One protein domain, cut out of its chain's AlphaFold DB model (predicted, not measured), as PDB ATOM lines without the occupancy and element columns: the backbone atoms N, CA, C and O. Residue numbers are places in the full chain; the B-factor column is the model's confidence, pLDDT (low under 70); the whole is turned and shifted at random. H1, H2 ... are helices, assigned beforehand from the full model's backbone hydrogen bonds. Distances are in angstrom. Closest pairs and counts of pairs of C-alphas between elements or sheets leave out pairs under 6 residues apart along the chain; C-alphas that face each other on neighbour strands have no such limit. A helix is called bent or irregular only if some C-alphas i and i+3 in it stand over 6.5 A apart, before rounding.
ATOM      1  N   LEU A  14     -31.318 -30.840  18.816       85.94
ATOM      2  CA  LEU A  14     -30.034 -31.386  18.374       85.94
ATOM      3  C   LEU A  14     -28.904 -31.007  19.337       85.94
ATOM      4  O   LEU A  14     -28.258 -31.884  19.897       85.94
ATOM      5  N   TRP A  15     -28.710 -29.710  19.585       85.19
ATOM      6  CA  TRP A  15     -27.670 -29.224  20.497       85.19
ATOM      7  C   TRP A  15     -27.923 -29.618  21.947       85.19
ATOM      8  O   TRP A  15     -26.974 -29.886  22.677       85.19
ATOM      9  N   TYR A  16     -29.195 -29.699  22.346       86.25
ATOM     10  CA  TYR A  16     -29.571 -30.136  23.685       86.25
ATOM     11  C   TYR A  16     -29.102 -31.573  23.958       86.25
ATOM     12  O   TYR A  16     -28.464 -31.824  24.973       86.25
ATOM     13  N   ASN A  17     -29.347 -32.497  23.022       88.62
ATOM     14  CA  ASN A  17     -28.933 -33.899  23.158       88.62
ATOM     15  C   ASN A  17     -27.436 -34.105  22.854       88.62
ATOM     16  O   ASN A  17     -26.800 -34.979  23.427       88.62
ATOM     17  N   LEU A  18     -26.827 -33.284  21.991       90.50
ATOM     18  CA  LEU A  18     -25.384 -33.362  21.720       90.50
ATOM     19  C   LEU A  18     -24.514 -32.751  22.825       90.50
ATOM     20  O   LEU A  18     -23.301 -32.950  22.794       90.50
ATOM     21  N   GLY A  19     -25.088 -32.031  23.794       88.88
ATOM     22  CA  GLY A  19     -24.327 -31.359  24.851       88.88
ATOM     23  C   GLY A  19     -23.368 -32.298  25.589       88.88
ATOM     24  O   GLY A  19     -22.190 -31.976  25.735       88.88
ATOM     25  N   GLY A  20     -23.834 -33.496  25.963       88.88
ATOM     26  CA  GLY A  20     -22.993 -34.511  26.606       88.88
ATOM     27  C   GLY A  20     -21.851 -34.991  25.707       88.88
ATOM     28  O   GLY A  20     -20.707 -35.060  26.145       88.88
ATOM     29  N   VAL A  21     -22.132 -35.260  24.429       93.69
ATOM     30  CA  VAL A  21     -21.120 -35.686  23.444       93.69
ATOM     31  C   VAL A  21     -20.055 -34.604  23.256       93.69
ATOM     32  O   VAL A  21     -18.862 -34.896  23.316       93.69
ATOM     33  N   ILE A  22     -20.478 -33.351  23.075       94.62
ATOM     34  CA  ILE A  22     -19.586 -32.208  22.850       94.62
ATOM     35  C   ILE A  22     -18.686 -31.980  24.065       94.62
ATOM     36  O   ILE A  22     -17.473 -31.842  23.901       94.62
ATOM     37  N   ILE A  23     -19.248 -31.966  25.278       94.44
ATOM     38  CA  ILE A  23     -18.475 -31.763  26.512       94.44
ATOM     39  C   ILE A  23     -17.473 -32.902  26.708       94.44
ATOM     40  O   ILE A  23     -16.301 -32.631  26.957       94.44
ATOM     41  N   ASN A  24     -17.893 -34.156  26.531       96.06
ATOM     42  CA  ASN A  24     -17.014 -35.312  26.700       96.06
ATOM     43  C   ASN A  24     -15.838 -35.291  25.711       96.06
ATOM     44  O   ASN A  24     -14.693 -35.470  26.121       96.06
ATOM     45  N   LEU A  25     -16.093 -34.986  24.432       96.56
ATOM     46  CA  LEU A  25     -15.027 -34.812  23.440       96.56
ATOM     47  C   LEU A  25     -14.119 -33.623  23.769       96.56
ATOM     48  O   LEU A  25     -12.903 -33.731  23.630       96.56
ATOM     49  N   SER A  26     -14.684 -32.502  24.227       96.25
ATOM     50  CA  SER A  26     -13.904 -31.312  24.596       96.25
ATOM     51  C   SER A  26     -12.953 -31.612  25.752       96.25
ATOM     52  O   SER A  26     -11.773 -31.277  25.674       96.25
ATOM     53  N   VAL A  27     -13.441 -32.295  26.793       95.62
ATOM     54  CA  VAL A  27     -12.624 -32.723  27.935       95.62
ATOM     55  C   VAL A  27     -11.513 -33.664  27.474       95.62
ATOM     56  O   VAL A  27     -10.357 -33.413  27.801       95.62
ATOM     57  N   SER A  28     -11.820 -34.673  26.650       96.81
ATOM     58  CA  SER A  28     -10.800 -35.577  26.099       96.81
ATOM     59  C   SER A  28      -9.729 -34.836  25.296       96.81
ATOM     60  O   SER A  28      -8.542 -35.104  25.462       96.81
ATOM     61  N   ILE A  29     -10.120 -33.878  24.450       97.12
ATOM     62  CA  ILE A  29      -9.174 -33.081  23.657       97.12
ATOM     63  C   ILE A  29      -8.285 -32.233  24.572       97.12
ATOM     64  O   ILE A  29      -7.067 -32.230  24.399       97.12
ATOM     65  N   ILE A  30      -8.863 -31.552  25.565       96.62
ATOM     66  CA  ILE A  30      -8.104 -30.747  26.533       96.62
ATOM     67  C   ILE A  30      -7.123 -31.629  27.313       96.62
ATOM     68  O   ILE A  30      -5.956 -31.263  27.449       96.62
ATOM     69  N   SER A  31      -7.548 -32.811  27.766       96.00
ATOM     70  CA  SER A  31      -6.677 -33.762  28.461       96.00
ATOM     71  C   SER A  31      -5.500 -34.222  27.598       96.00
ATOM     72  O   SER A  31      -4.374 -34.245  28.092       96.00
ATOM     73  N   ILE A  32      -5.714 -34.493  26.304       96.19
ATOM     74  CA  ILE A  32      -4.630 -34.817  25.359       96.19
ATOM     75  C   ILE A  32      -3.647 -33.650  25.215       96.19
ATOM     76  O   ILE A  32      -2.435 -33.863  25.146       96.19
ATOM     77  N   LEU A  33      -4.149 -32.414  25.123       95.88
ATOM     78  CA  LEU A  33      -3.298 -31.231  24.977       95.88
ATOM     79  C   LEU A  33      -2.418 -31.021  26.215       95.88
ATOM     80  O   LEU A  33      -1.216 -30.797  26.066       95.88
ATOM     81  N   ILE A  34      -2.995 -31.169  27.412       93.19
ATOM     82  CA  ILE A  34      -2.256 -31.109  28.677       93.19
ATOM     83  C   ILE A  34      -1.195 -32.211  28.707       93.19
ATOM     84  O   ILE A  34      -0.021 -31.911  28.913       93.19
ATOM     85  N   GLU A  35      -1.576 -33.459  28.419       91.94
ATOM     86  CA  GLU A  35      -0.653 -34.597  28.415       91.94
ATOM     87  C   GLU A  35       0.548 -34.347  27.493       91.94
ATOM     88  O   GLU A  35       1.695 -34.551  27.895       91.94
ATOM     89  N   LYS A  36       0.304 -33.841  26.274       91.19
ATOM     90  CA  LYS A  36       1.359 -33.501  25.310       91.19
ATOM     91  C   LYS A  36       2.305 -32.423  25.832       91.19
ATOM     92  O   LYS A  36       3.512 -32.552  25.642       91.19
ATOM     93  N   GLN A  37       1.780 -31.381  26.475       91.19
ATOM     94  CA  GLN A  37       2.589 -30.263  26.962       91.19
ATOM     95  C   GLN A  37       3.415 -30.626  28.198       91.19
ATOM     96  O   GLN A  37       4.497 -30.080  28.400       91.19
ATOM     97  N   THR A  38       2.935 -31.562  29.016       88.81
ATOM     98  CA  THR A  38       3.572 -31.897  30.294       88.81
ATOM     99  C   THR A  38       4.386 -33.189  30.267       88.81
ATOM    100  O   THR A  38       4.979 -33.561  31.278       88.81
ATOM    101  N   ARG A  39       4.450 -33.874  29.118       84.12
ATOM    102  CA  ARG A  39       5.096 -35.189  28.954       84.12
ATOM    103  C   ARG A  39       6.578 -35.221  29.342       84.12
ATOM    104  O   ARG A  39       7.071 -36.267  29.750       84.12
ATOM    105  N   SER A  40       7.289 -34.102  29.216       83.88
ATOM    106  CA  SER A  40       8.716 -33.989  29.552       83.88
ATOM    107  C   SER A  40       8.998 -33.859  31.053       83.88
ATOM    108  O   SER A  40      10.145 -34.013  31.467       83.88
ATOM    109  N   TYR A  41       7.987 -33.577  31.878       84.69
ATOM    110  CA  TYR A  41       8.155 -33.374  33.316       84.69
ATOM    111  C   TYR A  41       7.845 -34.669  34.070       84.69
ATOM    112  O   TYR A  41       6.697 -34.971  34.393       84.69
ATOM    113  N   THR A  42       8.886 -35.438  34.379       74.25
ATOM    114  CA  THR A  42       8.781 -36.762  35.023       74.25
ATOM    115  C   THR A  42       8.094 -36.732  36.394       74.25
ATOM    116  O   THR A  42       7.436 -37.701  36.766       74.25
ATOM    117  N   HIS A  43       8.163 -35.611  37.120       84.75
ATOM    118  CA  HIS A  43       7.465 -35.414  38.398       84.75
ATOM    119  C   HIS A  43       5.933 -35.290  38.269       84.75
ATOM    120  O   HIS A  43       5.236 -35.344  39.278       84.75
ATOM    121  N   LEU A  44       5.389 -35.154  37.050       87.44
ATOM    122  CA  LEU A  44       3.948 -35.018  36.788       87.44
ATOM    123  C   LEU A  44       3.274 -36.336  36.363       87.44
ATOM    124  O   LEU A  44       2.176 -36.323  35.807       87.44
ATOM    125  N   SER A  45       3.890 -37.488  36.636       85.06
ATOM    126  CA  SER A  45       3.397 -38.814  36.223       85.06
ATOM    127  C   SER A  45       1.954 -39.116  36.658       85.06
ATOM    128  O   SER A  45       1.176 -39.651  35.868       85.06
ATOM    129  N   VAL A  46       1.556 -38.719  37.872       89.38
ATOM    130  CA  VAL A  46       0.177 -38.886  38.379       89.38
ATOM    131  C   VAL A  46      -0.827 -38.063  37.567       89.38
ATOM    132  O   VAL A  46      -1.909 -38.541  37.233       89.38
ATOM    133  N   MET A  47      -0.461 -36.834  37.200       90.31
ATOM    134  CA  MET A  47      -1.302 -35.959  36.383       90.31
ATOM    135  C   MET A  47      -1.430 -36.486  34.948       90.31
ATOM    136  O   MET A  47      -2.520 -36.438  34.382       90.31
ATOM    137  N   LEU A  48      -0.350 -37.034  34.377       91.00
ATOM    138  CA  LEU A  48      -0.384 -37.691  33.065       91.00
ATOM    139  C   LEU A  48      -1.328 -38.902  33.075       91.00
ATOM    140  O   LEU A  48      -2.158 -39.032  32.178       91.00
ATOM    141  N   LEU A  49      -1.268 -39.740  34.118       92.19
ATOM    142  CA  LEU A  49      -2.184 -40.875  34.285       92.19
ATOM    143  C   LEU A  49      -3.647 -40.417  34.390       92.19
ATOM    144  O   LEU A  49      -4.528 -41.008  33.768       92.19
ATOM    145  N   PHE A  50      -3.905 -39.346  35.141       93.94
ATOM    146  CA  PHE A  50      -5.239 -38.764  35.255       93.94
ATOM    147  C   PHE A  50      -5.756 -38.222  33.911       93.94
ATOM    148  O   PHE A  50      -6.883 -38.524  33.525       93.94
ATOM    149  N   CYS A  51      -4.931 -37.488  33.154       94.62
ATOM    150  CA  CYS A  51      -5.294 -36.985  31.822       94.62
ATOM    151  C   CYS A  51      -5.567 -38.125  30.833       94.62
ATOM    152  O   CYS A  51      -6.524 -38.064  30.056       94.62
ATOM    153  N   PHE A  52      -4.773 -39.193  30.893       94.25
ATOM    154  CA  PHE A  52      -4.997 -40.389  30.093       94.25
ATOM    155  C   PHE A  52      -6.344 -41.050  30.432       94.25
ATOM    156  O   PHE A  52      -7.142 -41.338  29.536       94.25
ATOM    157  N   ALA A  53      -6.652 -41.214  31.722       95.81
ATOM    158  CA  ALA A  53      -7.928 -41.767  32.174       95.81
ATOM    159  C   ALA A  53      -9.130 -40.902  31.748       95.81
ATOM    160  O   ALA A  53     -10.135 -41.441  31.276       95.81
ATOM    161  N   LEU A  54      -9.022 -39.572  31.856       96.00
ATOM    162  CA  LEU A  54     -10.043 -38.634  31.373       96.00
ATOM    163  C   LEU A  54     -10.245 -38.734  29.863       96.00
ATOM    164  O   LEU A  54     -11.382 -38.741  29.399       96.00
ATOM    165  N   THR A  55      -9.159 -38.865  29.102       96.62
ATOM    166  CA  THR A  55      -9.215 -39.013  27.646       96.62
ATOM    167  C   THR A  55     -10.012 -40.253  27.259       96.62
ATOM    168  O   THR A  55     -10.978 -40.140  26.501       96.62
ATOM    169  N   LEU A  56      -9.648 -41.415  27.814       96.69
ATOM    170  CA  LEU A  56     -10.332 -42.683  27.551       96.69
ATOM    171  C   LEU A  56     -11.803 -42.634  27.962       96.69
ATOM    172  O   LEU A  56     -12.677 -43.004  27.177       96.69
ATOM    173  N   THR A  57     -12.080 -42.144  29.170       95.75
ATOM    174  CA  THR A  57     -13.446 -42.071  29.704       95.75
ATOM    175  C   THR A  57     -14.302 -41.104  28.891       95.75
ATOM    176  O   THR A  57     -15.424 -41.442  28.530       95.75
ATOM    177  N   GLY A  58     -13.774 -39.932  28.532       96.62
ATOM    178  CA  GLY A  58     -14.494 -38.950  27.727       96.62
ATOM    179  C   GLY A  58     -14.812 -39.469  26.323       96.62
ATOM    180  O   GLY A  58     -15.954 -39.354  25.883       96.62
ATOM    181  N   PHE A  59     -13.880 -40.148  25.642       96.62
ATOM    182  CA  PHE A  59     -14.187 -40.770  24.349       96.62
ATOM    183  C   PHE A  59     -15.232 -41.870  24.482       96.62
ATOM    184  O   PHE A  59     -16.175 -41.911  23.693       96.62
ATOM    185  N   PHE A  60     -15.096 -42.729  25.495       96.12
ATOM    186  CA  PHE A  60     -16.078 -43.768  25.771       96.12
ATOM    187  C   PHE A  60     -17.475 -43.171  25.984       96.12
ATOM    188  O   PHE A  60     -18.408 -43.562  25.288       96.12
ATOM    189  N   CYS A  61     -17.617 -42.168  26.855       94.81
ATOM    190  CA  CYS A  61     -18.886 -41.485  27.114       94.81
ATOM    191  C   CYS A  61     -19.431 -40.739  25.883       94.81
ATOM    192  O   CYS A  61     -20.641 -40.693  25.670       94.81
ATOM    193  N   ALA A  62     -18.569 -40.146  25.053       95.25
ATOM    194  CA  ALA A  62     -18.991 -39.502  23.810       95.25
ATOM    195  C   ALA A  62     -19.570 -40.518  22.814       95.25
ATOM    196  O   ALA A  62     -20.612 -40.261  22.212       95.25
ATOM    197  N   ILE A  63     -18.926 -41.680  22.672       94.25
ATOM    198  CA  ILE A  63     -19.381 -42.771  21.805       94.25
ATOM    199  C   ILE A  63     -20.705 -43.341  22.321       94.25
ATOM    200  O   ILE A  63     -21.665 -43.444  21.556       94.25
ATOM    201  N   THR A  64     -20.784 -43.677  23.611       92.19
ATOM    202  CA  THR A  64     -21.975 -44.307  24.196       92.19
ATOM    203  C   THR A  64     -23.172 -43.370  24.295       92.19
ATOM    204  O   THR A  64     -24.291 -43.867  24.269       92.19
ATOM    205  N   ASN A  65     -22.985 -42.048  24.348       92.56
ATOM    206  CA  ASN A  65     -24.091 -41.086  24.258       92.56
ATOM    207  C   ASN A  65     -24.453 -40.734  22.808       92.56
ATOM    208  O   ASN A  65     -25.622 -40.500  22.510       92.56
ATOM    209  N   GLY A  66     -23.470 -40.687  21.902       91.38
ATOM    210  CA  GLY A  66     -23.658 -40.217  20.528       91.38
ATOM    211  C   GLY A  66     -24.200 -41.266  19.555       91.38
ATOM    212  O   GLY A  66     -24.989 -40.923  18.672       91.38
ATOM    213  N   ILE A  67     -23.805 -42.535  19.695       93.69
ATOM    214  CA  ILE A  67     -24.297 -43.621  18.832       93.69
ATOM    215  C   ILE A  67     -25.685 -44.048  19.319       93.69
ATOM    216  O   ILE A  67     -25.791 -44.459  20.471       93.69
ATOM    217  N   PRO A  68     -26.748 -43.997  18.488       92.38
ATOM    218  CA  PRO A  68     -28.090 -44.380  18.915       92.38
ATOM    219  C   PRO A  68     -28.128 -45.779  19.532       92.38
ATOM    220  O   PRO A  68     -27.772 -46.762  18.883       92.38
ATOM    221  N   TYR A  69     -28.590 -45.860  20.776       91.00
ATOM    222  CA  TYR A  69     -28.693 -47.104  21.523       91.00
ATOM    223  C   TYR A  69     -30.087 -47.250  22.126       91.00
ATOM    224  O   TYR A  69     -30.610 -46.330  22.758       91.00
ATOM    225  N   TYR A  70     -30.668 -48.433  21.936       88.38
ATOM    226  CA  TYR A  70     -31.919 -48.842  22.553       88.38
ATOM    227  C   TYR A  70     -31.698 -50.160  23.283       88.38
ATOM    228  O   TYR A  70     -31.219 -51.131  22.700       88.38
ATOM    229  N   SER A  71     -32.082 -50.198  24.552       84.00
ATOM    230  CA  SER A  71     -32.140 -51.421  25.345       84.00
ATOM    231  C   SER A  71     -33.486 -51.518  26.041       84.00
ATOM    232  O   SER A  71     -34.212 -50.534  26.149       84.00
ATOM    233  N   ASN A  72     -33.782 -52.681  26.616       74.69
ATOM    234  CA  ASN A  72     -34.982 -52.844  27.433       74.69
ATOM    235  C   ASN A  72     -34.969 -51.968  28.702       74.69
ATOM    236  O   ASN A  72     -36.009 -51.822  29.333       74.69
ATOM    237  N   ALA A  73     -33.822 -51.415  29.110       75.38
ATOM    238  CA  ALA A  73     -33.695 -50.628  30.337       75.38
ATOM    239  C   ALA A  73     -33.624 -49.115  30.090       75.38
ATOM    240  O   ALA A  73     -34.149 -48.345  30.887       75.38
ATOM    241  N   MET A  74     -32.958 -48.690  29.016       83.69
ATOM    242  CA  MET A  74     -32.638 -47.285  28.766       83.69
ATOM    243  C   MET A  74     -32.444 -46.983  27.280       83.69
ATOM    244  O   MET A  74     -32.069 -47.857  26.490       83.69
ATOM    245  N   VAL A  75     -32.633 -45.708  26.949       90.75
ATOM    246  CA  VAL A  75     -32.281 -45.083  25.672       90.75
ATOM    247  C   VAL A  75     -31.312 -43.933  25.925       90.75
ATOM    248  O   VAL A  75     -31.321 -43.352  27.010       90.75
ATOM    249  N   ASN A  76     -30.473 -43.613  24.942       92.44
ATOM    250  CA  ASN A  76     -29.482 -42.540  25.053       92.44
ATOM    251  C   ASN A  76     -29.811 -41.323  24.170       92.44
ATOM    252  O   ASN A  76     -30.766 -41.327  23.388       92.44
ATOM    253  N   ASP A  77     -28.972 -40.292  24.263       92.56
ATOM    254  CA  ASP A  77     -29.119 -39.041  23.512       92.56
ATOM    255  C   ASP A  77     -29.114 -39.255  21.988       92.56
ATOM    256  O   ASP A  77     -29.919 -38.660  21.267       92.56
ATOM    257  N   GLY A  78     -28.271 -40.158  21.478       93.00
ATOM    258  CA  GLY A  78     -28.269 -40.550  20.068       93.00
ATOM    259  C   GLY A  78     -29.618 -41.123  19.617       93.00
ATOM    260  O   GLY A  78     -30.130 -40.764  18.550       93.00
ATOM    261  N   TYR A  79     -30.244 -41.970  20.440       93.81
ATOM    262  CA  TYR A  79     -31.573 -42.515  20.165       93.81
ATOM    263  C   TYR A  79     -32.659 -41.436  20.228       93.81
ATOM    264  O   TYR A  79     -33.547 -41.423  19.368       93.81
TER     265      TYR A  79
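AT A GLANCE: This is residues 14 to 79 of the 272 residues of an uncharacterized protein of Velocimicrobium porci (UniProt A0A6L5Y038). The domain is a long helical hairpin: two long helices, H1 and H2, lie side by side along most of its length, joined by a tight turn at one end. At the other end a loop, residues 67 to 79, leaves H2 and folds back on itself. The printed part has 66 residues, with H1 followed by H2, no named strand and the class all helix. It is loose, with a radius of gyration of the C-alphas of 14.8 A, and spans 47 by 24 by 11 A, an outline only just flat.

IN THESE COORDINATES: H1, residues 14 to 38, begins at C-alpha 14 (-30.034, -31.386, 18.374) and measures 35.7 A from first to last C-alpha. It has a kink of 40 degrees near residue 21 and is only just irregular, with C-alphas 17 and 20 lying 6.9 A apart. H2, residues 42 to 66, also measures 35.7 A and ends at C-alpha 66 (-23.658, -40.217, 20.528). It has a kink of 27 degrees near residue 49 and is irregular, with C-alphas 43 and 46 lying 8.1 A apart.

HOW THE PARTS SIT: H1 and H2 form a helical hairpin across a tight link of 3 residues. They touch, with 39 pairs of C-alphas within 8 A; the closest C-alphas are those of Ser 28 and Thr 55, 4.1 A apart. They run opposite ways at a shallow tilt of 20 degrees. In H1 and in H2, 19 of 21 O i to N i+4 pairs are within hydrogen-bond range.

THE WHOLE: The two C-alphas farthest apart, those of Tyr 41 and Asn 72, are 47.7 A apart. The C-alphas of residues 67 to 79, a stretch with no named element, lie 14 to 26 A from the mean of the C-alphas. The printed part has no cut. Its mean pLDDT is 91.3, and no printed residue is under 70.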